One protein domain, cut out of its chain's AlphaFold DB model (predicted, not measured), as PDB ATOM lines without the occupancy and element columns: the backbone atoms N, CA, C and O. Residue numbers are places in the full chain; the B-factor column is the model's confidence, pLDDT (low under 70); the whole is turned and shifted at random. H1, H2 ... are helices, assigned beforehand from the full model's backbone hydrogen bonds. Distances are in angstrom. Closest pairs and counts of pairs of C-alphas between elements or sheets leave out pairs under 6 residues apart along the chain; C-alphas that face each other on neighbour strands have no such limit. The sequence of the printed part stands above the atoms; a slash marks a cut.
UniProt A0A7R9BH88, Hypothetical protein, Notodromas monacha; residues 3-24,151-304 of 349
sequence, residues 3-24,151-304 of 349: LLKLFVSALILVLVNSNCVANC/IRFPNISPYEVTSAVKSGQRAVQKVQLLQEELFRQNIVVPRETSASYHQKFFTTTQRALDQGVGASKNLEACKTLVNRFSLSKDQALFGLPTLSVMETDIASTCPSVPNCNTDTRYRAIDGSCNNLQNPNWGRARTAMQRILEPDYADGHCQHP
ATOM      1  N   LEU A   3      11.425  32.235 -40.369       26.11
ATOM      2  CA  LEU A   3      11.873  31.146 -41.248       26.11
ATOM      3  C   LEU A   3      12.016  29.794 -40.530       26.11
ATOM      4  O   LEU A   3      11.878  28.761 -41.171       26.11
ATOM      5  N   LEU A   4      12.222  29.780 -39.208       28.72
ATOM      6  CA  LEU A   4      12.453  28.534 -38.466       28.72
ATOM      7  C   LEU A   4      11.148  27.768 -38.169       28.72
ATOM      8  O   LEU A   4      11.183  26.565 -37.939       28.72
ATOM      9  N   LYS A   5       9.989  28.448 -38.205       38.47
ATOM     10  CA  LYS A   5       8.667  27.856 -37.913       38.47
ATOM     11  C   LYS A   5       7.782  27.631 -39.145       38.47
ATOM     12  O   LYS A   5       6.907  26.776 -39.075       38.47
ATOM     13  N   LEU A   6       8.067  28.288 -40.278       29.72
ATOM     14  CA  LEU A   6       7.539  27.881 -41.596       29.72
ATOM     15  C   LEU A   6       7.908  26.428 -41.916       29.72
ATOM     16  O   LEU A   6       7.126  25.710 -42.533       29.72
ATOM     17  N   PHE A   7       9.071  25.986 -41.431       31.23
ATOM     18  CA  PHE A   7       9.460  24.592 -41.514       31.23
ATOM     19  C   PHE A   7       8.558  23.705 -40.658       31.23
ATOM     20  O   PHE A   7       8.115  22.718 -41.194       31.23
ATOM     21  N   VAL A   8       8.185  24.046 -39.418       30.30
ATOM     22  CA  VAL A   8       7.539  23.108 -38.469       30.30
ATOM     23  C   VAL A   8       6.142  22.622 -38.906       30.30
ATOM     24  O   VAL A   8       5.870  21.429 -38.804       30.30
ATOM     25  N   SER A   9       5.271  23.477 -39.455       27.62
ATOM     26  CA  SER A   9       3.915  23.049 -39.868       27.62
ATOM     27  C   SER A   9       3.882  22.322 -41.221       27.62
ATOM     28  O   SER A   9       3.046  21.445 -41.417       27.62
ATOM     29  N   ALA A  10       4.821  22.617 -42.128       27.92
ATOM     30  CA  ALA A  10       5.063  21.796 -43.320       27.92
ATOM     31  C   ALA A  10       5.866  20.523 -42.976       27.92
ATOM     32  O   ALA A  10       5.653  19.474 -43.578       27.92
ATOM     33  N   LEU A  11       6.720  20.584 -41.949       33.41
ATOM     34  CA  LEU A  11       7.464  19.454 -41.397       33.41
ATOM     35  C   LEU A  11       6.497  18.436 -40.829       33.41
ATOM     36  O   LEU A  11       6.725  17.275 -41.057       33.41
ATOM     37  N   ILE A  12       5.409  18.782 -40.146       31.56
ATOM     38  CA  ILE A  12       4.544  17.727 -39.582       31.56
ATOM     39  C   ILE A  12       3.897  16.857 -40.683       31.56
ATOM     40  O   ILE A  12       3.691  15.670 -40.461       31.56
ATOM     41  N   LEU A  13       3.686  17.382 -41.898       28.64
ATOM     42  CA  LEU A  13       3.250  16.593 -43.064       28.64
ATOM     43  C   LEU A  13       4.401  15.869 -43.795       28.64
ATOM     44  O   LEU A  13       4.161  14.856 -44.450       28.64
ATOM     45  N   VAL A  14       5.646  16.343 -43.671       30.27
ATOM     46  CA  VAL A  14       6.835  15.769 -44.341       30.27
ATOM     47  C   VAL A  14       7.662  14.842 -43.426       30.27
ATOM     48  O   VAL A  14       8.295  13.902 -43.902       30.27
ATOM     49  N   LEU A  15       7.622  15.041 -42.109       32.12
ATOM     50  CA  LEU A  15       8.375  14.317 -41.075       32.12
ATOM     51  C   LEU A  15       7.858  12.902 -40.871       32.12
ATOM     52  O   LEU A  15       8.629  12.036 -40.478       32.12
ATOM     53  N   VAL A  16       6.593  12.629 -41.197       32.91
ATOM     54  CA  VAL A  16       6.050  11.258 -41.160       32.91
ATOM     55  C   VAL A  16       6.686  10.380 -42.253       32.91
ATOM     56  O   VAL A  16       6.387   9.198 -42.348       32.91
ATOM     57  N   ASN A  17       7.564  10.944 -43.092       42.41
ATOM     58  CA  ASN A  17       7.991  10.337 -44.343       42.41
ATOM     59  C   ASN A  17       9.515  10.218 -44.518       42.41
ATOM     60  O   ASN A  17       9.995  10.038 -45.639       42.41
ATOM     61  N   SER A  18      10.305  10.324 -43.451       46.88
ATOM     62  CA  SER A  18      11.711   9.899 -43.482       46.88
ATOM     63  C   SER A  18      11.784   8.369 -43.630       46.88
ATOM     64  O   SER A  18      10.999   7.686 -42.978       46.88
ATOM     65  N   ASN A  19      12.708   7.816 -44.437       49.88
ATOM     66  CA  ASN A  19      12.919   6.357 -44.640       49.88
ATOM     67  C   ASN A  19      13.512   5.662 -43.405       49.88
ATOM     68  O   ASN A  19      14.411   4.825 -43.472       49.88
ATOM     69  N   CYS A  20      13.096   6.121 -42.244       52.78
ATOM     70  CA  CYS A  20      13.870   6.046 -41.045       52.78
ATOM     71  C   CYS A  20      13.227   5.069 -40.098       52.78
ATOM     72  O   CYS A  20      12.247   5.392 -39.436       52.78
ATOM     73  N   VAL A  21      13.838   3.882 -40.085       50.59
ATOM     74  CA  VAL A  21      13.769   2.869 -39.030       50.59
ATOM     75  C   VAL A  21      12.347   2.646 -38.543       50.59
ATOM     76  O   VAL A  21      12.065   2.791 -37.369       50.59
ATOM     77  N   ALA A  22      11.407   2.359 -39.429       52.44
ATOM     78  CA  ALA A  22      10.069   2.031 -38.973       52.44
ATOM     79  C   ALA A  22       9.481   0.945 -39.852       52.44
ATOM     80  O   ALA A  22       8.504   1.173 -40.566       52.44
ATOM     81  N   ASN A  23      10.052  -0.260 -39.770       64.25
ATOM     82  CA  ASN A  23       9.207  -1.412 -40.010       64.25
ATOM     83  C   ASN A  23       8.286  -1.580 -38.795       64.25
ATOM     84  O   ASN A  23       8.674  -2.108 -37.752       64.25
ATOM     85  N   CYS A  24       7.072  -1.060 -38.939       67.25
ATOM     86  CA  CYS A  24       5.981  -1.185 -37.982       67.25
ATOM     87  C   CYS A  24       5.196  -2.498 -38.170       67.25
ATOM     88  O   CYS A  24       3.994  -2.535 -37.916       67.25
ATOM     89  N   ILE A 151      21.547  -4.359 -52.356       78.75
ATOM     90  CA  ILE A 151      22.447  -3.648 -51.455       78.75
ATOM     91  C   ILE A 151      22.946  -4.619 -50.400       78.75
ATOM     92  O   ILE A 151      22.172  -5.369 -49.809       78.75
ATOM     93  N   ARG A 152      24.258  -4.608 -50.156       86.38
ATOM     94  CA  ARG A 152      24.837  -5.282 -48.995       86.38
ATOM     95  C   ARG A 152      24.612  -4.388 -47.784       86.38
ATOM     96  O   ARG A 152      25.303  -3.384 -47.630       86.38
ATOM     97  N   PHE A 153      23.611  -4.717 -46.978       86.69
ATOM     98  CA  PHE A 153      23.305  -3.988 -45.754       86.69
ATOM     99  C   PHE A 153      24.096  -4.586 -44.578       86.69
ATOM    100  O   PHE A 153      24.137  -5.815 -44.465       86.69
ATOM    101  N   PRO A 154      24.774  -3.772 -43.745       88.88
ATOM    102  CA  PRO A 154      25.464  -4.290 -42.570       88.88
ATOM    103  C   PRO A 154      24.468  -4.917 -41.595       88.88
ATOM    104  O   PRO A 154      23.309  -4.511 -41.519       88.88
ATOM    105  N   ASN A 155      24.928  -5.908 -40.835       90.69
ATOM    106  CA  ASN A 155      24.111  -6.497 -39.786       90.69
ATOM    107  C   ASN A 155      24.014  -5.508 -38.615       90.69
ATOM    108  O   ASN A 155      25.003  -5.294 -37.918       90.69
ATOM    109  N   ILE A 156      22.841  -4.902 -38.433       89.94
ATOM    110  CA  ILE A 156      22.540  -3.999 -37.320       89.94
ATOM    111  C   ILE A 156      21.706  -4.778 -36.308       89.94
ATOM    112  O   ILE A 156      20.605  -5.231 -36.616       89.94
ATOM    113  N   SER A 157      22.229  -4.936 -35.096       91.38
ATOM    114  CA  SER A 157      21.555  -5.686 -34.036       91.38
ATOM    115  C   SER A 157      20.349  -4.921 -33.458       91.38
ATOM    116  O   SER A 157      20.354  -3.686 -33.429       91.38
ATOM    117  N   PRO A 158      19.341  -5.615 -32.890       89.44
ATOM    118  CA  PRO A 158      18.232  -4.965 -32.177       89.44
ATOM    119  C   PRO A 158      18.694  -4.040 -31.037       89.44
ATOM    120  O   PRO A 158      18.083  -3.001 -30.766       89.44
ATOM    121  N   TYR A 159      19.822  -4.369 -30.398       91.88
ATOM    122  CA  TYR A 159      20.453  -3.512 -29.395       91.88
ATOM    123  C   TYR A 159      20.909  -2.172 -29.986       91.88
ATOM    124  O   TYR A 159      20.702  -1.120 -29.379       91.88
ATOM    125  N   GLU A 160      21.501  -2.180 -31.180       93.31
ATOM    126  CA  GLU A 160      21.958  -0.961 -31.847       93.31
ATOM    127  C   GLU A 160      20.791  -0.093 -32.305       93.31
ATOM    128  O   GLU A 160      20.859   1.129 -32.149       93.31
ATOM    129  N   VAL A 161      19.697  -0.712 -32.764       90.88
ATOM    130  CA  VAL A 161      18.432  -0.019 -33.048       90.88
ATOM    131  C   VAL A 161      17.904   0.651 -31.779       90.88
ATOM    132  O   VAL A 161      17.686   1.861 -31.762       90.88
ATOM    133  N   THR A 162      17.798  -0.087 -30.673       92.25
ATOM    134  CA  THR A 162      17.333   0.449 -29.382       92.25
ATOM    135  C   THR A 162      18.241   1.571 -28.863       92.25
ATOM    136  O   THR A 162      17.772   2.595 -28.362       92.25
ATOM    137  N   SER A 163      19.560   1.419 -29.006       94.31
ATOM    138  CA  SER A 163      20.536   2.452 -28.650       94.31
ATOM    139  C   SER A 163      20.345   3.720 -29.482       94.31
ATOM    140  O   SER A 163      20.410   4.818 -28.929       94.31
ATOM    141  N   ALA A 164      20.096   3.584 -30.785       92.75
ATOM    142  CA  ALA A 164      19.835   4.712 -31.667       92.75
ATOM    143  C   ALA A 164      18.514   5.414 -31.322       92.75
ATOM    144  O   ALA A 164      18.477   6.642 -31.250       92.75
ATOM    145  N   VAL A 165      17.464   4.656 -31.006       91.25
ATOM    146  CA  VAL A 165      16.183   5.190 -30.516       91.25
ATOM    147  C   VAL A 165      16.372   6.025 -29.251       91.25
ATOM    148  O   VAL A 165      15.883   7.155 -29.181       91.25
ATOM    149  N   LYS A 166      17.149   5.532 -28.279       94.12
ATOM    150  CA  LYS A 166      17.482   6.289 -27.060       94.12
ATOM    151  C   LYS A 166      18.250   7.577 -27.364       94.12
ATOM    152  O   LYS A 166      18.006   8.603 -26.728       94.12
ATOM    153  N   SER A 167      19.155   7.558 -28.341       92.81
ATOM    154  CA  SER A 167      19.821   8.779 -28.817       92.81
ATOM    155  C   SER A 167      18.823   9.769 -29.419       92.81
ATOM    156  O   SER A 167      18.878  10.954 -29.088       92.81
ATOM    157  N   GLY A 168      17.864   9.291 -30.219       90.12
ATOM    158  CA  GLY A 168      16.804  10.120 -30.792       90.12
ATOM    159  C   GLY A 168      15.889  10.750 -29.738       90.12
ATOM    160  O   GLY A 168      15.609  11.947 -29.792       90.12
ATOM    161  N   GLN A 169      15.499   9.994 -28.710       92.25
ATOM    162  CA  GLN A 169      14.748  10.523 -27.567       92.25
ATOM    163  C   GLN A 169      15.508  11.639 -26.846       92.25
ATOM    164  O   GLN A 169      14.936  12.694 -26.584       92.25
ATOM    165  N   ARG A 170      16.803  11.438 -26.563       95.06
ATOM    166  CA  ARG A 170      17.648  12.456 -25.917       95.06
ATOM    167  C   ARG A 170      17.780  13.712 -26.776       95.06
ATOM    168  O   ARG A 170      17.775  14.815 -26.238       95.06
ATOM    169  N   ALA A 171      17.904  13.563 -28.095       90.69
ATOM    170  CA  ALA A 171      17.968  14.694 -29.016       90.69
ATOM    171  C   ALA A 171      16.674  15.522 -28.977       90.69
ATOM    172  O   ALA A 171      16.725  16.738 -28.810       90.69
ATOM    173  N   VAL A 172      15.514  14.861 -29.024       89.88
ATOM    174  CA  VAL A 172      14.207  15.526 -28.918       89.88
ATOM    175  C   VAL A 172      13.998  16.155 -27.538       89.88
ATOM    176  O   VAL A 172      13.534  17.290 -27.449       89.88
ATOM    177  N   GLN A 173      14.412  15.479 -26.463       94.06
ATOM    178  CA  GLN A 173      14.330  16.010 -25.101       94.06
ATOM    179  C   GLN A 173      15.144  17.301 -24.942       94.06
ATOM    180  O   GLN A 173      14.679  18.249 -24.317       94.06
ATOM    181  N   LYS A 174      16.333  17.391 -25.554       93.69
ATOM    182  CA  LYS A 174      17.126  18.632 -25.557       93.69
ATOM    183  C   LYS A 174      16.378  19.793 -26.210       93.69
ATOM    184  O   LYS A 174      16.442  20.910 -25.707       93.69
ATOM    185  N   VAL A 175      15.662  19.538 -27.307       88.62
ATOM    186  CA  VAL A 175      14.843  20.562 -27.977       88.62
ATOM    187  C   VAL A 175      13.679  21.003 -27.086       88.62
ATOM    188  O   VAL A 175      13.396  22.195 -27.011       88.62
ATOM    189  N   GLN A 176      13.038  20.072 -26.374       89.44
ATOM    190  CA  GLN A 176      11.953  20.385 -25.435       89.44
ATOM    191  C   GLN A 176      12.438  21.235 -24.254       89.44
ATOM    192  O   GLN A 176      11.849  22.275 -23.977       89.44
ATOM    193  N   LEU A 177      13.561  20.863 -23.633       94.25
ATOM    194  CA  LEU A 177      14.172  21.641 -22.550       94.25
ATOM    195  C   LEU A 177      14.578  23.044 -23.014       94.25
ATOM    196  O   LEU A 177      14.367  24.025 -22.305       94.25
ATOM    197  N   LEU A 178      15.123  23.159 -24.229       91.69
ATOM    198  CA  LEU A 178      15.425  24.460 -24.819       91.69
ATOM    199  C   LEU A 178      14.152  25.291 -25.016       91.69
ATOM    200  O   LEU A 178      14.150  26.482 -24.728       91.69
ATOM    201  N   GLN A 179      13.064  24.682 -25.493       89.62
ATOM    202  CA  GLN A 179      11.787  25.373 -25.652       89.62
ATOM    203  C   GLN A 179      11.266  25.908 -24.309       89.62
ATOM    204  O   GLN A 179      10.852  27.064 -24.245       89.62
ATOM    205  N   GLU A 180      11.299  25.096 -23.252       93.44
ATOM    206  CA  GLU A 180      10.897  25.500 -21.899       93.44
ATOM    207  C   GLU A 180      11.740  26.669 -21.383       93.44
ATOM    208  O   GLU A 180      11.194  27.644 -20.866       93.44
ATOM    209  N   GLU A 181      13.055  26.620 -21.599       94.50
ATOM    210  CA  GLU A 181      13.957  27.698 -21.203       94.50
ATOM    211  C   GLU A 181      13.666  29.001 -21.958       94.50
ATOM    212  O   GLU A 181      13.602  30.068 -21.347       94.50
ATOM    213  N   LEU A 182      13.417  28.929 -23.269       93.50
ATOM    214  CA  LEU A 182      13.037  30.099 -24.064       93.50
ATOM    215  C   LEU A 182      11.729  30.723 -23.554       93.50
ATOM    216  O   LEU A 182      11.631  31.947 -23.459       93.50
ATOM    217  N   PHE A 183      10.742  29.904 -23.177       92.19
ATOM    218  CA  PHE A 183       9.509  30.399 -22.563       92.19
ATOM    219  C   PHE A 183       9.755  31.024 -21.186       92.19
ATOM    220  O   PHE A 183       9.211  32.093 -20.908       92.19
ATOM    221  N   ARG A 184      10.603  30.412 -20.350       95.12
ATOM    222  CA  ARG A 184      10.979  30.940 -19.029       95.12
ATOM    223  C   ARG A 184      11.665  32.302 -19.128       95.12
ATOM    224  O   ARG A 184      11.407  33.178 -18.309       95.12
ATOM    225  N   GLN A 185      12.483  32.499 -20.157       95.88
ATOM    226  CA  GLN A 185      13.135  33.775 -20.464       95.88
ATOM    227  C   GLN A 185      12.215  34.776 -21.186       95.88
ATOM    228  O   GLN A 185      12.669  35.843 -21.598       95.88
ATOM    229  N   ASN A 186      10.927  34.454 -21.350       93.44
ATOM    230  CA  ASN A 186       9.941  35.268 -22.059       93.44
ATOM    231  C   ASN A 186      10.333  35.578 -23.523       93.44
ATOM    232  O   ASN A 186       9.939  36.597 -24.094       93.44
ATOM    233  N   ILE A 187      11.099  34.681 -24.155       92.31
ATOM    234  CA  ILE A 187      11.470  34.761 -25.570       92.31
ATOM    235  C   ILE A 187      10.319  34.177 -26.390       92.31
ATOM    236  O   ILE A 187      10.317  33.020 -26.814       92.31
ATOM    237  N   VAL A 188       9.301  35.005 -26.601       89.62
ATOM    238  CA  VAL A 188       8.097  34.662 -27.363       89.62
ATOM    239  C   VAL A 188       7.937  35.570 -28.579       89.62
ATOM    240  O   VAL A 188       8.529  36.643 -28.670       89.62
ATOM    241  N   VAL A 189       7.130  35.134 -29.548       88.50
ATOM    242  CA  VAL A 189       6.779  35.980 -30.695       88.50
ATOM    243  C   VAL A 189       5.922  37.150 -30.187       88.50
ATOM    244  O   VAL A 189       4.886  36.887 -29.569       88.50
ATOM    245  N   PRO A 190       6.299  38.419 -30.442       91.19
ATOM    246  CA  PRO A 190       5.520  39.560 -29.971       91.19
ATOM    247  C   PRO A 190       4.113  39.561 -30.572       91.19
ATOM    248  O   PRO A 190       3.934  39.243 -31.755       91.19
ATOM    249  N   ARG A 191       3.117  39.922 -29.756       91.19
ATOM    250  CA  ARG A 191       1.712  40.022 -30.180       91.19
ATOM    251  C   ARG A 191       1.556  41.054 -31.297       91.19
ATOM    252  O   ARG A 191       2.386  41.943 -31.439       91.19
ATOM    253  N   GLU A 192       0.510  40.888 -32.100       93.00
ATOM    254  CA  GLU A 192       0.133  41.811 -33.188       93.00
ATOM    255  C   GLU A 192       1.179  41.979 -34.304       93.00
ATOM    256  O   GLU A 192       1.011  42.783 -35.215       93.00
ATOM    257  N   THR A 193       2.236  41.167 -34.303       92.62
ATOM    258  CA  THR A 193       3.177  41.089 -35.420       92.62
ATOM    259  C   THR A 193       2.662  40.146 -36.502       92.62
ATOM    260  O   THR A 193       1.925  39.195 -36.225       92.62
ATOM    261  N   SER A 194       3.131  40.317 -37.741       88.19
ATOM    262  CA  SER A 194       2.840  39.378 -38.836       88.19
ATOM    263  C   SER A 194       3.207  37.933 -38.475       88.19
ATOM    264  O   SER A 194       2.510  37.001 -38.867       88.19
ATOM    265  N   ALA A 195       4.264  37.737 -37.677       82.50
ATOM    266  CA  ALA A 195       4.656  36.423 -37.175       82.50
ATOM    267  C   ALA A 195       3.626  35.838 -36.191       82.50
ATOM    268  O   ALA A 195       3.346  34.642 -36.253       82.50
ATOM    269  N   SER A 196       3.031  36.666 -35.325       85.44
ATOM    270  CA  SER A 196       1.977  36.250 -34.392       85.44
ATOM    271  C   SER A 196       0.689  35.858 -35.120       85.44
ATOM    272  O   SER A 196       0.146  34.781 -34.868       85.44
ATOM    273  N   TYR A 197       0.240  36.663 -36.089       85.94
ATOM    274  CA  TYR A 197      -0.933  36.330 -36.908       85.94
ATOM    275  C   TYR A 197      -0.713  35.075 -37.756       85.94
ATOM    276  O   TYR A 197      -1.590  34.215 -37.825       85.94
ATOM    277  N   HIS A 198       0.475  34.929 -38.349       81.06
ATOM    278  CA  HIS A 198       0.841  33.731 -39.099       81.06
ATOM    279  C   HIS A 198       0.820  32.479 -38.211       81.06
ATOM    280  O   HIS A 198       0.225  31.473 -38.586       81.06
ATOM    281  N   GLN A 199       1.392  32.549 -37.004       81.62
ATOM    282  CA  GLN A 199       1.359  31.436 -36.054       81.62
ATOM    283  C   GLN A 199      -0.076  31.066 -35.649       81.62
ATOM    284  O   GLN A 199      -0.392  29.884 -35.548       81.62
ATOM    285  N   LYS A 200      -0.956  32.057 -35.464       81.75
ATOM    286  CA  LYS A 200      -2.373  31.825 -35.147       81.75
ATOM    287  C   LYS A 200      -3.129  31.168 -36.309       81.75
ATOM    288  O   LYS A 200      -3.957  30.290 -36.079       81.75
ATOM    289  N   PHE A 201      -2.832  31.552 -37.551       80.94
ATOM    290  CA  PHE A 201      -3.442  30.949 -38.740       80.94
ATOM    291  C   PHE A 201      -3.025  29.481 -38.937       80.94
ATOM    292  O   PHE A 201      -3.845  28.660 -39.346       80.94
ATOM    293  N   PHE A 202      -1.776  29.139 -38.610       79.25
ATOM    294  CA  PHE A 202      -1.226  27.780 -38.684       79.25
ATOM    295  C   PHE A 202      -1.149  27.111 -37.306       79.25
ATOM    296  O   PHE A 202      -0.123  26.532 -36.948       79.25
ATOM    297  N   THR A 203      -2.227  27.209 -36.524       77.12
ATOM    298  CA  THR A 203      -2.296  26.550 -35.214       77.12
ATOM    299  C   THR A 203      -2.180  25.031 -35.381       77.12
ATOM    300  O   THR A 203      -2.885  24.429 -36.188       77.12
ATOM    301  N   THR A 204      -1.284  24.413 -34.615       77.75
ATOM    302  CA  THR A 204      -1.053  22.963 -34.612       77.75
ATOM    303  C   THR A 204      -1.896  22.307 -33.521       77.75
ATOM    304  O   THR A 204      -1.873  22.754 -32.375       77.75
ATOM    305  N   THR A 205      -2.617  21.234 -33.849       84.00
ATOM    306  CA  THR A 205      -3.345  20.439 -32.847       84.00
ATOM    307  C   THR A 205      -2.373  19.625 -31.991       84.00
ATOM    308  O   THR A 205      -1.301  19.236 -32.460       84.00
ATOM    309  N   GLN A 206      -2.750  19.306 -30.747       85.56
ATOM    310  CA  GLN A 206      -1.894  18.504 -29.860       85.56
ATOM    311  C   GLN A 206      -1.527  17.155 -30.494       85.56
ATOM    312  O   GLN A 206      -0.378  16.736 -30.461       85.56
ATOM    313  N   ARG A 207      -2.481  16.521 -31.180       81.94
ATOM    314  CA  ARG A 207      -2.249  15.247 -31.864       81.94
ATOM    315  C   ARG A 207      -1.214  15.356 -32.986       81.94
ATOM    316  O   ARG A 207      -0.371  14.476 -33.117       81.94
ATOM    317  N   ALA A 208      -1.256  16.429 -33.776       79.94
ATOM    318  CA  ALA A 208      -0.258  16.687 -34.812       79.94
ATOM    319  C   ALA A 208       1.129  16.968 -34.202       79.94
ATOM    320  O   ALA A 208       2.144  16.524 -34.740       79.94
ATOM    321  N   LEU A 209       1.170  17.655 -33.056       82.75
ATOM    322  CA  LEU A 209       2.401  17.877 -32.300       82.75
ATOM    323  C   LEU A 209       2.998  16.553 -31.797       82.75
ATOM    324  O   LEU A 209       4.179  16.304 -32.026       82.75
ATOM    325  N   ASP A 210       2.190  15.685 -31.189       83.38
ATOM    326  CA  ASP A 210       2.640  14.392 -30.659       83.38
ATOM    327  C   ASP A 210       3.186  13.486 -31.773       83.38
ATOM    328  O   ASP A 210       4.251  12.875 -31.630       83.38
ATOM    329  N   GLN A 211       2.511  13.456 -32.928       81.69
ATOM    330  CA  GLN A 211       2.989  12.743 -34.114       81.69
ATOM    331  C   GLN A 211       4.312  13.317 -34.640       81.69
ATOM    332  O   GLN A 211       5.228  12.557 -34.953       81.69
ATOM    333  N   GLY A 212       4.450  14.646 -34.687       80.88
ATOM    334  CA  GLY A 212       5.692  15.313 -35.091       80.88
ATOM    335  C   GLY A 212       6.865  15.031 -34.145       80.88
ATOM    336  O   GLY A 212       7.997  14.824 -34.593       80.88
ATOM    337  N   VAL A 213       6.597  14.963 -32.838       84.50
ATOM    338  CA  VAL A 213       7.574  14.577 -31.809       84.50
ATOM    339  C   VAL A 213       8.007  13.123 -31.992       84.50
ATOM    340  O   VAL A 213       9.205  12.842 -31.964       84.50
ATOM    341  N   GLY A 214       7.062  12.203 -32.216       82.12
ATOM    342  CA  GLY A 214       7.357  10.800 -32.520       82.12
ATOM    343  C   GLY A 214       8.234  10.649 -33.764       82.12
ATOM    344  O   GLY A 214       9.297  10.033 -33.705       82.12
ATOM    345  N   ALA A 215       7.854  11.310 -34.857       80.50
ATOM    346  CA  ALA A 215       8.609  11.303 -36.106       80.50
ATOM    347  C   ALA A 215      10.037  11.854 -35.944       80.50
ATOM    348  O   ALA A 215      10.988  11.311 -36.503       80.50
ATOM    349  N   SER A 216      10.212  12.892 -35.122       84.75
ATOM    350  CA  SER A 216      11.527  13.478 -34.842       84.75
ATOM    351  C   SER A 216      12.450  12.509 -34.091       84.75
ATOM    352  O   SER A 216      13.644  12.463 -34.373       84.75
ATOM    353  N   LYS A 217      11.916  11.676 -33.183       85.31
ATOM    354  CA  LYS A 217      12.699  10.615 -32.520       85.31
ATOM    355  C   LYS A 217      13.210   9.595 -33.542       85.31
ATOM    356  O   LYS A 217      14.389   9.248 -33.501       85.31
ATOM    357  N   ASN A 218      12.351   9.173 -34.472       82.62
ATOM    358  CA  ASN A 218      12.698   8.208 -35.523       82.62
ATOM    359  C   ASN A 218      13.761   8.780 -36.467       82.62
ATOM    360  O   ASN A 218      14.742   8.109 -36.786       82.62
ATOM    361  N   LEU A 219      13.614  10.050 -36.852       82.75
ATOM    362  CA  LEU A 219      14.579  10.760 -37.684       82.75
ATOM    363  C   LEU A 219      15.969  10.840 -37.030       82.75
ATOM    364  O   LEU A 219      16.978  10.544 -37.668       82.75
ATOM    365  N   GLU A 220      16.040  11.207 -35.753       86.44
ATOM    366  CA  GLU A 220      17.317  11.314 -35.038       86.44
ATOM    367  C   GLU A 220      17.951   9.939 -34.745       86.44
ATOM    368  O   GLU A 220      19.175   9.783 -34.810       86.44
ATOM    369  N   ALA A 221      17.138   8.907 -34.503       87.44
ATOM    370  CA  ALA A 221      17.616   7.528 -34.393       87.44
ATOM    371  C   ALA A 221      18.252   7.051 -35.707       87.44
ATOM    372  O   ALA A 221      19.348   6.495 -35.733       87.44
ATOM    373  N   CYS A 222      17.600   7.349 -36.821       85.62
ATOM    374  CA  CYS A 222      18.068   7.023 -38.155       85.62
ATOM    375  C   CYS A 222      19.402   7.697 -38.492       85.62
ATOM    376  O   CYS A 222      20.353   7.016 -38.872       85.62
ATOM    377  N   LYS A 223      19.523   9.006 -38.228       87.25
ATOM    378  CA  LYS A 223      20.801   9.730 -38.338       87.25
ATOM    379  C   LYS A 223      21.894   9.093 -37.484       87.25
ATOM    380  O   LYS A 223      23.034   8.969 -37.921       87.25
ATOM    381  N   THR A 224      21.548   8.657 -36.271       90.69
ATOM    382  CA  THR A 224      22.493   7.970 -35.382       90.69
ATOM    383  C   THR A 224      23.011   6.675 -36.011       90.69
ATOM    384  O   THR A 224      24.213   6.428 -35.956       90.69
ATOM    385  N   LEU A 225      22.145   5.866 -36.632       90.75
ATOM    386  CA  LEU A 225      22.550   4.633 -37.318       90.75
ATOM    387  C   LEU A 225      23.394   4.918 -38.563       90.75
ATOM    388  O   LEU A 225      24.443   4.301 -38.727       90.75
ATOM    389  N   VAL A 226      22.990   5.878 -39.399       90.12
ATOM    390  CA  VAL A 226      23.769   6.284 -40.582       90.12
ATOM    391  C   VAL A 226      25.187   6.672 -40.185       90.12
ATOM    392  O   VAL A 226      26.141   6.143 -40.748       90.12
ATOM    393  N   ASN A 227      25.326   7.523 -39.169       90.38
ATOM    394  CA  ASN A 227      26.626   8.001 -38.711       90.38
ATOM    395  C   ASN A 227      27.448   6.906 -38.021       90.38
ATOM    396  O   ASN A 227      28.659   6.847 -38.198       90.38
ATOM    397  N   ARG A 228      26.813   6.035 -37.224       92.19
ATOM    398  CA  ARG A 228      27.509   4.970 -36.483       92.19
ATOM    399  C   ARG A 228      28.090   3.901 -37.407       92.19
ATOM    400  O   ARG A 228      29.170   3.398 -37.126       92.19
ATOM    401  N   PHE A 229      27.372   3.553 -38.471       92.69
ATOM    402  CA  PHE A 229      27.773   2.503 -39.409       92.69
ATOM    403  C   PHE A 229      28.347   3.039 -40.719       92.69
ATOM    404  O   PHE A 229      28.654   2.246 -41.607       92.69
ATOM    405  N   SER A 230      28.474   4.363 -40.852       92.00
ATOM    406  CA  SER A 230      28.904   5.031 -42.084       92.00
ATOM    407  C   SER A 230      28.139   4.518 -43.309       92.00
ATOM    408  O   SER A 230      28.734   4.140 -44.319       92.00
ATOM    409  N   LEU A 231      26.809   4.435 -43.189       88.81
ATOM    410  CA  LEU A 231      25.954   3.865 -44.232       88.81
ATOM    411  C   LEU A 231      26.005   4.718 -45.500       88.81
ATOM    412  O   LEU A 231      25.931   5.942 -45.440       88.81
ATOM    413  N   SER A 232      26.050   4.072 -46.664       87.38
ATOM    414  CA  SER A 232      25.870   4.758 -47.944       87.38
ATOM    415  C   SER A 232      24.426   5.240 -48.134       87.38
ATOM    416  O   SER A 232      23.505   4.777 -47.456       87.38
ATOM    417  N   LYS A 233      24.213   6.160 -49.086       82.56
ATOM    418  CA  LYS A 233      22.875   6.651 -49.475       82.56
ATOM    419  C   LYS A 233      21.916   5.493 -49.728       82.56
ATOM    420  O   LYS A 233      20.855   5.424 -49.120       82.56
ATOM    421  N   ASP A 234      22.344   4.525 -50.531       82.50
ATOM    422  CA  ASP A 234      21.541   3.344 -50.845       82.50
ATOM    423  C   ASP A 234      21.293   2.459 -49.615       82.50
ATOM    424  O   ASP A 234      20.174   2.009 -49.384       82.50
ATOM    425  N   GLN A 235      22.314   2.215 -48.788       85.88
ATOM    426  CA  GLN A 235      22.152   1.413 -47.569       85.88
ATOM    427  C   GLN A 235      21.164   2.053 -46.594       85.88
ATOM    428  O   GLN A 235      20.330   1.353 -46.027       85.88
ATOM    429  N   ALA A 236      21.223   3.373 -46.421       83.50
ATOM    430  CA  ALA A 236      20.271   4.093 -45.591       83.50
ATOM    431  C   ALA A 236      18.858   4.048 -46.189       83.50
ATOM    432  O   ALA A 236      17.903   3.745 -45.478       83.50
ATOM    433  N   LEU A 237      18.739   4.298 -47.496       78.38
ATOM    434  CA  LEU A 237      17.468   4.404 -48.206       78.38
ATOM    435  C   LEU A 237      16.680   3.092 -48.214       78.38
ATOM    436  O   LEU A 237      15.485   3.095 -47.936       78.38
ATOM    437  N   PHE A 238      17.344   1.978 -48.522       79.50
ATOM    438  CA  PHE A 238      16.683   0.685 -48.698       79.50
ATOM    439  C   PHE A 238      16.858  -0.260 -47.512       79.50
ATOM    440  O   PHE A 238      16.076  -1.190 -47.357       79.50
ATOM    441  N   GLY A 239      17.886  -0.056 -46.688       82.06
ATOM    442  CA  GLY A 239      18.212  -0.955 -45.589       82.06
ATOM    443  C   GLY A 239      17.559  -0.571 -44.265       82.06
ATOM    444  O   GLY A 239      16.942  -1.418 -43.624       82.06
ATOM    445  N   LEU A 240      17.612   0.706 -43.868       83.75
ATOM    446  CA  LEU A 240      17.039   1.163 -42.591       83.75
ATOM    447  C   LEU A 240      15.524   0.930 -42.463       83.75
ATOM    448  O   LEU A 240      15.105   0.557 -41.367       83.75
ATOM    449  N   PRO A 241      14.697   1.070 -43.522       80.75
ATOM    450  CA  PRO A 241      13.278   0.721 -43.443       80.75
ATOM    451  C   PRO A 241      12.999  -0.750 -43.138       80.75
ATOM    452  O   PRO A 241      11.888  -1.068 -42.737       80.75
ATOM    453  N   THR A 242      13.964  -1.654 -43.340       81.94
ATOM    454  CA  THR A 242      13.765  -3.090 -43.077       81.94
ATOM    455  C   THR A 242      13.943  -3.450 -41.602       81.94
ATOM    456  O   THR A 242      13.503  -4.516 -41.173       81.94
ATOM    457  N   LEU A 243      14.537  -2.554 -40.808       84.75
ATOM    458  CA  LEU A 243      14.734  -2.742 -39.375       84.75
ATOM    459  C   LEU A 243      13.416  -2.551 -38.613       84.75
ATOM    460  O   LEU A 243      12.730  -1.535 -38.766       84.75
ATOM    461  N   SER A 244      13.086  -3.525 -37.764       83.75
ATOM    462  CA  SER A 244      11.926  -3.448 -36.876       83.75
ATOM    463  C   SER A 244      12.191  -2.525 -35.692       83.75
ATOM    464  O   SER A 244      13.278  -2.523 -35.114       83.75
ATOM    465  N   VAL A 245      11.162  -1.767 -35.314       84.81
ATOM    466  CA  VAL A 245      11.149  -0.924 -34.106       84.81
ATOM    467  C   VAL A 245      10.127  -1.354 -33.076       84.81
ATOM    468  O   VAL A 245       9.978  -0.682 -32.057       84.81
ATOM    469  N   MET A 246       9.444  -2.475 -33.311       82.19
ATOM    470  CA  MET A 246       8.394  -2.961 -32.416       82.19
ATOM    471  C   MET A 246       8.904  -3.273 -31.007       82.19
ATOM    472  O   MET A 246       8.184  -3.079 -30.036       82.19
ATOM    473  N   GLU A 247      10.172  -3.653 -30.875       82.75
ATOM    474  CA  GLU A 247      10.815  -3.938 -29.585       82.75
ATOM    475  C   GLU A 247      11.454  -2.695 -28.935       82.75
ATOM    476  O   GLU A 247      12.316  -2.805 -28.065       82.75
ATOM    477  N   THR A 248      11.073  -1.490 -29.366       85.62
ATOM    478  CA  THR A 248      11.664  -0.237 -28.881       85.62
ATOM    479  C   THR A 248      10.609   0.721 -28.337       85.62
ATOM    480  O   THR A 248       9.431   0.646 -28.674       85.62
ATOM    481  N   ASP A 249      11.043   1.710 -27.560       84.69
ATOM    482  CA  ASP A 249      10.162   2.723 -26.962       84.69
ATOM    483  C   ASP A 249       9.390   3.581 -27.990       84.69
ATOM    484  O   ASP A 249       8.425   4.267 -27.641       84.69
ATOM    485  N   ILE A 250       9.820   3.590 -29.257       83.81
ATOM    486  CA  ILE A 250       9.143   4.306 -30.348       83.81
ATOM    487  C   ILE A 250       8.123   3.436 -31.087       83.81
ATOM    488  O   ILE A 250       7.460   3.952 -31.983       83.81
ATOM    489  N   ALA A 251       7.924   2.168 -30.708       84.19
ATOM    490  CA  ALA A 251       6.888   1.308 -31.287       84.19
ATOM    491  C   ALA A 251       5.496   1.959 -31.215       84.19
ATOM    492  O   ALA A 251       4.705   1.873 -32.147       84.19
ATOM    493  N   SER A 252       5.232   2.719 -30.149       81.88
ATOM    494  CA  SER A 252       4.003   3.505 -29.975       81.88
ATOM    495  C   SER A 252       3.774   4.585 -31.045       81.88
ATOM    496  O   SER A 252       2.653   5.063 -31.204       81.88
ATOM    497  N   THR A 253       4.813   4.979 -31.789       79.38
ATOM    498  CA  THR A 253       4.706   5.935 -32.904       79.38
ATOM    499  C   THR A 253       4.185   5.287 -34.187       79.38
ATOM    500  O   THR A 253       3.778   5.998 -35.108       79.38
ATOM    501  N   CYS A 254       4.168   3.953 -34.249       79.00
ATOM    502  CA  CYS A 254       3.644   3.216 -35.384       79.00
ATOM    503  C   CYS A 254       2.125   3.408 -35.527       79.00
ATOM    504  O   CYS A 254       1.400   3.379 -34.527       79.00
ATOM    505  N   PRO A 255       1.603   3.568 -36.758       78.25
ATOM    506  CA  PRO A 255       0.164   3.619 -36.980       78.25
ATOM    507  C   PRO A 255      -0.502   2.324 -36.509       78.25
ATOM    508  O   PRO A 255      -0.194   1.244 -37.011       78.25
ATOM    509  N   SER A 256      -1.454   2.428 -35.583       81.44
ATOM    510  CA  SER A 256      -2.240   1.269 -35.159       81.44
ATOM    511  C   SER A 256      -3.066   0.731 -36.330       81.44
ATOM    512  O   SER A 256      -3.629   1.512 -37.105       81.44
ATOM    513  N   VAL A 257      -3.177  -0.590 -36.456       84.69
ATOM    514  CA  VAL A 257      -4.105  -1.212 -37.409       84.69
ATOM    515  C   VAL A 257      -5.512  -1.163 -36.800       84.69
ATOM    516  O   VAL A 257      -5.726  -1.750 -35.740       84.69
ATOM    517  N   PRO A 258      -6.467  -0.417 -37.385       86.69
ATOM    518  CA  PRO A 258      -7.830  -0.368 -36.868       86.69
ATOM    519  C   PRO A 258      -8.549  -1.701 -37.106       86.69
ATOM    520  O   PRO A 258      -8.357  -2.341 -38.140       86.69
ATOM    521  N   ASN A 259      -9.409  -2.093 -36.165       89.94
ATOM    522  CA  ASN A 259     -10.321  -3.216 -36.362       89.94
ATOM    523  C   ASN A 259     -11.494  -2.762 -37.244       89.94
ATOM    524  O   ASN A 259     -12.191  -1.803 -36.904       89.94
ATOM    525  N   CYS A 260     -11.689  -3.426 -38.380       91.62
ATOM    526  CA  CYS A 260     -12.678  -3.023 -39.370       91.62
ATOM    527  C   CYS A 260     -13.996  -3.767 -39.192       91.62
ATOM    528  O   CYS A 260     -14.036  -4.993 -39.224       91.62
ATOM    529  N   ASN A 261     -15.088  -3.010 -39.087       90.38
ATOM    530  CA  ASN A 261     -16.439  -3.550 -39.150       90.38
ATOM    531  C   ASN A 261     -16.951  -3.514 -40.602       90.38
ATOM    532  O   ASN A 261     -17.161  -2.437 -41.170       90.38
ATOM    533  N   THR A 262     -17.172  -4.694 -41.185       87.94
ATOM    534  CA  THR A 262     -17.653  -4.877 -42.564       87.94
ATOM    535  C   THR A 262     -19.100  -4.448 -42.777       87.94
ATOM    536  O   THR A 262     -19.494  -4.205 -43.914       87.94
ATOM    537  N   ASP A 263     -19.877  -4.298 -41.705       89.25
ATOM    538  CA  ASP A 263     -21.304  -3.962 -41.770       89.25
ATOM    539  C   ASP A 263     -21.547  -2.443 -41.791       89.25
ATOM    540  O   ASP A 263     -22.683  -1.958 -41.833       89.25
ATOM    541  N   THR A 264     -20.472  -1.653 -41.754       87.25
ATOM    542  CA  THR A 264     -20.560  -0.195 -41.810       87.25
ATOM    543  C   THR A 264     -20.924   0.274 -43.220       87.25
ATOM    544  O   THR A 264     -20.264  -0.038 -44.205       87.25
ATOM    545  N   ARG A 265     -21.996   1.070 -43.330       90.56
ATOM    546  CA  ARG A 265     -22.465   1.620 -44.618       90.56
ATOM    547  C   ARG A 265     -21.754   2.908 -45.042       90.56
ATOM    548  O   ARG A 265     -21.889   3.333 -46.186       90.56
ATOM    549  N   TYR A 266     -21.049   3.559 -44.120       90.06
ATOM    550  CA  TYR A 266     -20.470   4.887 -44.317       90.06
ATOM    551  C   TYR A 266     -18.960   4.870 -44.091       90.06
ATOM    552  O   TYR A 266     -18.447   4.083 -43.299       90.06
ATOM    553  N   ARG A 267     -18.254   5.775 -44.777       88.75
ATOM    554  CA  ARG A 267     -16.802   5.942 -44.645       88.75
ATOM    555  C   ARG A 267     -16.456   6.459 -43.250       88.75
ATOM    556  O   ARG A 267     -17.119   7.369 -42.752       88.75
ATOM    557  N   ALA A 268     -15.389   5.927 -42.659       89.81
ATOM    558  CA  ALA A 268     -14.822   6.497 -41.445       89.81
ATOM    559  C   ALA A 268     -14.348   7.938 -41.706       89.81
ATOM    560  O   ALA A 268     -13.836   8.243 -42.786       89.81
ATOM    561  N   ILE A 269     -14.490   8.814 -40.706       89.50
ATOM    562  CA  ILE A 269     -14.095  10.234 -40.797       89.50
ATOM    563  C   ILE A 269     -12.601  10.369 -41.108       89.50
ATOM    564  O   ILE A 269     -12.199  11.251 -41.862       89.50
ATOM    565  N   ASP A 270     -11.779   9.476 -40.558       85.94
ATOM    566  CA  ASP A 270     -10.340   9.453 -40.795       85.94
ATOM    567  C   ASP A 270      -9.940   8.619 -42.023       85.94
ATOM    568  O   ASP A 270      -8.753   8.440 -42.243       85.94
ATOM    569  N   GLY A 271     -10.882   8.084 -42.810       89.88
ATOM    570  CA  GLY A 271     -10.593   7.265 -43.995       89.88
ATOM    571  C   GLY A 271     -10.134   5.829 -43.709       89.88
ATOM    572  O   GLY A 271      -9.834   5.098 -44.653       89.88
ATOM    573  N   SER A 272     -10.091   5.400 -42.442       89.06
ATOM    574  CA  SER A 272      -9.763   4.014 -42.087       89.06
ATOM    575  C   SER A 272     -10.766   3.001 -42.656       89.06
ATOM    576  O   SER A 272     -11.924   3.321 -42.932       89.06
ATOM    577  N   CYS A 273     -10.308   1.758 -42.840       90.88
ATOM    578  CA  CYS A 273     -11.131   0.616 -43.262       90.88
ATOM    579  C   CYS A 273     -11.824   0.753 -44.629       90.88
ATOM    580  O   CYS A 273     -12.663  -0.071 -44.978       90.88
ATOM    581  N   ASN A 274     -11.429   1.728 -45.454       90.81
ATOM    582  CA  ASN A 274     -11.853   1.787 -46.854       90.81
ATOM    583  C   ASN A 274     -11.271   0.625 -47.685       90.81
ATOM    584  O   ASN A 274     -11.837   0.236 -48.703       90.81
ATOM    585  N   ASN A 275     -10.143   0.063 -47.242       89.12
ATOM    586  CA  ASN A 275      -9.574  -1.180 -47.749       89.12
ATOM    587  C   ASN A 275      -9.467  -2.185 -46.591       89.12
ATOM    588  O   ASN A 275      -8.699  -1.963 -45.660       89.12
ATOM    589  N   LEU A 276     -10.226  -3.284 -46.643       88.00
ATOM    590  CA  LEU A 276     -10.280  -4.279 -45.559       88.00
ATOM    591  C   LEU A 276      -8.980  -5.080 -45.400       88.00
ATOM    592  O   LEU A 276      -8.664  -5.513 -44.299       88.00
ATOM    593  N   GLN A 277      -8.222  -5.265 -46.485       87.75
ATOM    594  CA  GLN A 277      -6.926  -5.950 -46.443       87.75
ATOM    595  C   GLN A 277      -5.829  -5.038 -45.889       87.75
ATOM    596  O   GLN A 277      -4.916  -5.502 -45.216       87.75
ATOM    597  N   ASN A 278      -5.927  -3.734 -46.160       84.75
ATOM    598  CA  ASN A 278      -4.978  -2.726 -45.704       84.75
ATOM    599  C   ASN A 278      -5.716  -1.540 -45.062       84.75
ATOM    600  O   ASN A 278      -5.838  -0.476 -45.678       84.75
ATOM    601  N   PRO A 279      -6.184  -1.682 -43.808       90.25
ATOM    602  CA  PRO A 279      -7.082  -0.712 -43.174       90.25
ATOM    603  C   PRO A 279      -6.554   0.719 -43.029       90.25
ATOM    604  O   PRO A 279      -7.340   1.650 -42.849       90.25
ATOM    605  N   ASN A 280      -5.233   0.902 -43.091       83.56
ATOM    606  CA  ASN A 280      -4.574   2.203 -42.997       83.56
ATOM    607  C   ASN A 280      -4.382   2.900 -44.361       83.56
ATOM    608  O   ASN A 280      -3.915   4.037 -44.395       83.56
ATOM    609  N   TRP A 281      -4.716   2.272 -45.493       86.31
ATOM    610  CA  TRP A 281      -4.550   2.898 -46.811       86.31
ATOM    611  C   TRP A 281      -5.562   4.018 -47.044       86.31
ATOM    612  O   TRP A 281      -6.771   3.802 -47.000       86.31
ATOM    613  N   GLY A 282      -5.054   5.221 -47.327       82.06
ATOM    614  CA  GLY A 282      -5.879   6.423 -47.491       82.06
ATOM    615  C   GLY A 282      -6.428   6.978 -46.174       82.06
ATOM    616  O   GLY A 282      -7.215   7.922 -46.198       82.06
ATOM    617  N   ARG A 283      -6.009   6.413 -45.035       85.81
ATOM    618  CA  ARG A 283      -6.326   6.944 -43.714       85.81
ATOM    619  C   ARG A 283      -5.565   8.249 -43.497       85.81
ATOM    620  O   ARG A 283      -4.409   8.389 -43.879       85.81
ATOM    621  N   ALA A 284      -6.196   9.216 -42.861       84.12
ATOM    622  CA  ALA A 284      -5.549  10.463 -42.523       84.12
ATOM    623  C   ALA A 284      -4.526  10.281 -41.391       84.12
ATOM    624  O   ALA A 284      -4.611   9.354 -40.582       84.12
ATOM    625  N   ARG A 285      -3.554  11.199 -41.320       77.31
ATOM    626  CA  ARG A 285      -2.413  11.138 -40.388       77.31
ATOM    627  C   ARG A 285      -1.531   9.889 -40.540       77.31
ATOM    628  O   ARG A 285      -0.888   9.469 -39.577       77.31
ATOM    629  N   THR A 286      -1.483   9.316 -41.737       75.38
ATOM    630  CA  THR A 286      -0.476   8.325 -42.133       75.38
ATOM    631  C   THR A 286       0.561   8.961 -43.055       75.38
ATOM    632  O   THR A 286       0.318  10.015 -43.643       75.38
ATOM    633  N   ALA A 287       1.718   8.316 -43.203       75.06
ATOM    634  CA  ALA A 287       2.747   8.748 -44.146       75.06
ATOM    635  C   ALA A 287       2.203   8.809 -45.587       75.06
ATOM    636  O   ALA A 287       1.410   7.956 -45.997       75.06
ATOM    637  N   MET A 288       2.653   9.799 -46.365       75.88
ATOM    638  CA  MET A 288       2.336   9.871 -47.795       75.88
ATOM    639  C   MET A 288       3.115   8.792 -48.549       75.88
ATOM    640  O   MET A 288       4.320   8.648 -48.356       75.88
ATOM    641  N   GLN A 289       2.457   8.081 -49.459       72.62
ATOM    642  CA  GLN A 289       3.141   7.107 -50.309       72.62
ATOM    643  C   GLN A 289       4.126   7.799 -51.256       72.62
ATOM    644  O   GLN A 289       3.871   8.899 -51.755       72.62
ATOM    645  N   ARG A 290       5.262   7.147 -51.506       71.25
ATOM    646  CA  ARG A 290       6.307   7.645 -52.401       71.25
ATOM    647  C   ARG A 290       6.250   6.881 -53.717       71.25
ATOM    648  O   ARG A 290       6.381   5.665 -53.728       71.25
ATOM    649  N   ILE A 291       6.054   7.609 -54.813       73.94
ATOM    650  CA  ILE A 291       6.117   7.049 -56.171       73.94
ATOM    651  C   ILE A 291       7.579   6.873 -56.613       73.94
ATOM    652  O   ILE A 291       7.897   5.939 -57.342       73.94
ATOM    653  N   LEU A 292       8.466   7.760 -56.155       75.56
ATOM    654  CA  LEU A 292       9.897   7.747 -56.446       75.56
ATOM    655  C   LEU A 292      10.715   7.698 -55.159       75.56
ATOM    656  O   LEU A 292      10.258   8.116 -54.090       75.56
ATOM    657  N   GLU A 293      11.950   7.229 -55.299       71.62
ATOM    658  CA  GLU A 293      12.962   7.298 -54.254       71.62
ATOM    659  C   GLU A 293      13.150   8.752 -53.788       71.62
ATOM    660  O   GLU A 293      13.241   9.666 -54.612       71.62
ATOM    661  N   PRO A 294      13.172   9.007 -52.473       72.75
ATOM    662  CA  PRO A 294      13.399  10.349 -51.966       72.75
ATOM    663  C   PRO A 294      14.848  10.784 -52.159       72.75
ATOM    664  O   PRO A 294      15.783  10.025 -51.904       72.75
ATOM    665  N   ASP A 295      15.014  12.054 -52.516       73.56
ATOM    666  CA  ASP A 295      16.313  12.700 -52.643       73.56
ATOM    667  C   ASP A 295      16.468  13.780 -51.568       73.56
ATOM    668  O   ASP A 295      15.873  14.857 -51.626       73.56
ATOM    669  N   TYR A 296      17.210  13.434 -50.523       73.94
ATOM    670  CA  TYR A 296      17.499  14.303 -49.389       73.94
ATOM    671  C   TYR A 296      18.854  14.992 -49.574       73.94
ATOM    672  O   TYR A 296      19.748  14.427 -50.200       73.94
ATOM    673  N   ALA A 297      19.041  16.183 -48.990       69.06
ATOM    674  CA  ALA A 297      20.301  16.932 -49.121       69.06
ATOM    675  C   ALA A 297      21.506  16.189 -48.520       69.06
ATOM    676  O   ALA A 297      22.617  16.298 -49.027       69.06
ATOM    677  N   ASP A 298      21.280  15.416 -47.455       66.12
ATOM    678  CA  ASP A 298      22.283  14.522 -46.874       66.12
ATOM    679  C   ASP A 298      22.302  13.142 -47.551       66.12
ATOM    680  O   ASP A 298      23.150  12.321 -47.238       66.12
ATOM    681  N   GLY A 299      21.373  12.870 -48.470       66.38
ATOM    682  CA  GLY A 299      21.218  11.587 -49.142       66.38
ATOM    683  C   GLY A 299      20.598  10.480 -48.290       66.38
ATOM    684  O   GLY A 299      20.479   9.367 -48.789       66.38
ATOM    685  N   HIS A 300      20.184  10.735 -47.046       69.19
ATOM    686  CA  HIS A 300      19.750   9.665 -46.145       69.19
ATOM    687  C   HIS A 300      18.403   9.966 -45.485       69.19
ATOM    688  O   HIS A 300      17.392   9.328 -45.792       69.19
ATOM    689  N   CYS A 301      18.390  10.908 -44.544       65.69
ATOM    690  CA  CYS A 301      17.356  10.989 -43.513       65.69
ATOM    691  C   CYS A 301      16.878  12.417 -43.307       65.69
ATOM    692  O   CYS A 301      15.722  12.642 -42.952       65.69
ATOM    693  N   GLN A 302      17.765  13.389 -43.488       57.00
ATOM    694  CA  GLN A 302      17.477  14.778 -43.219       57.00
ATOM    695  C   GLN A 302      16.606  15.350 -44.330       57.00
ATOM    696  O   GLN A 302      16.896  15.200 -45.511       57.00
ATOM    697  N   HIS A 303      15.552  16.077 -43.952       49.44
ATOM    698  CA  HIS A 303      14.861  16.991 -44.867       49.44
ATOM    699  C   HIS A 303      15.909  17.742 -45.702       49.44
ATOM    700  O   HIS A 303      16.946  18.059 -45.111       49.44
ATOM    701  N   PRO A 304      15.695  18.059 -46.998       39.12
ATOM    702  CA  PRO A 304      16.602  18.949 -47.705       39.12
ATOM    703  C   PRO A 304      16.781  20.224 -46.876       39.12
ATOM    704  O   PRO A 304      15.897  21.080 -46.804       39.12
TER     705      PRO A 304
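What this domain is: This is residues 3 to 24 and 151 to 304 of the 349 residues of the protein "Hypothetical protein" of Notodromas monacha (UniProt A0A7R9BH88). The long helix H4 lies in the middle, with the longest helix, H2, crossing it steeply and H1 packed across it by residues 11 to 16. Short H5 folds back from the end of H4 at a steep tilt, short H3 lies far out near H1, and residues 243 to 304, with no named element, loop far out from the helices and fold back. The 176 printed residues hold five named helices, in the order H1 to H5, and no named strand; the class is all helix, though under half of the residues, 84, are in named elements. The whole is only just compact, close to loose, with a radius of gyration of the C-alphas of 18.4 A and spans of 52 by 51 by 29 A.

How they stand to each other: H1, residues 3 to 17, touches H4, residues 206 to 229, about perpendicular at 79 degrees; the closest C-alphas are those of Ile 12 and Gly 212, 5.2 A apart. H2, residues 158 to 184, touches H4 with residues 160 to 172 alone, opposite ways at a steep tilt of 51 degrees, closest at C-alphas Gly 168 and Glu 220, 4.4 A. H3, residues 194 to 201, touches no helix but is near H1. H5, residues 233 to 242, is close to H4 but not clearly touching, with C-alphas Val 226 and Ala 236 at 6.5 A. Every O i to N i+4 pair is within hydrogen-bond range in H2, H3 and H4, against 4 of 11 in H1, with 6 of 12 O i to N i+3 pairs, and 4 of 6 in H5.

Where its parts are: H1 begins at C-alpha 3, (11.873, 31.146, -41.248), and measures 21.4 A. H2 measures 38.9 A, H3 10.5 A and H4 35.0 A. H5 measures 14.8 A and ends at C-alpha 242, (13.765, -3.090, -43.077).

The domain as a whole: The C-alphas of Arg 152 and Glu 192 are farthest apart, 55.5 A. Residues 25 to 150 are not printed, and C-alphas 24 and 151 are 21.4 A apart across this cut. No link printed whole is long. Confidence is under 70 at residues 3 to 24 and 297 to 304.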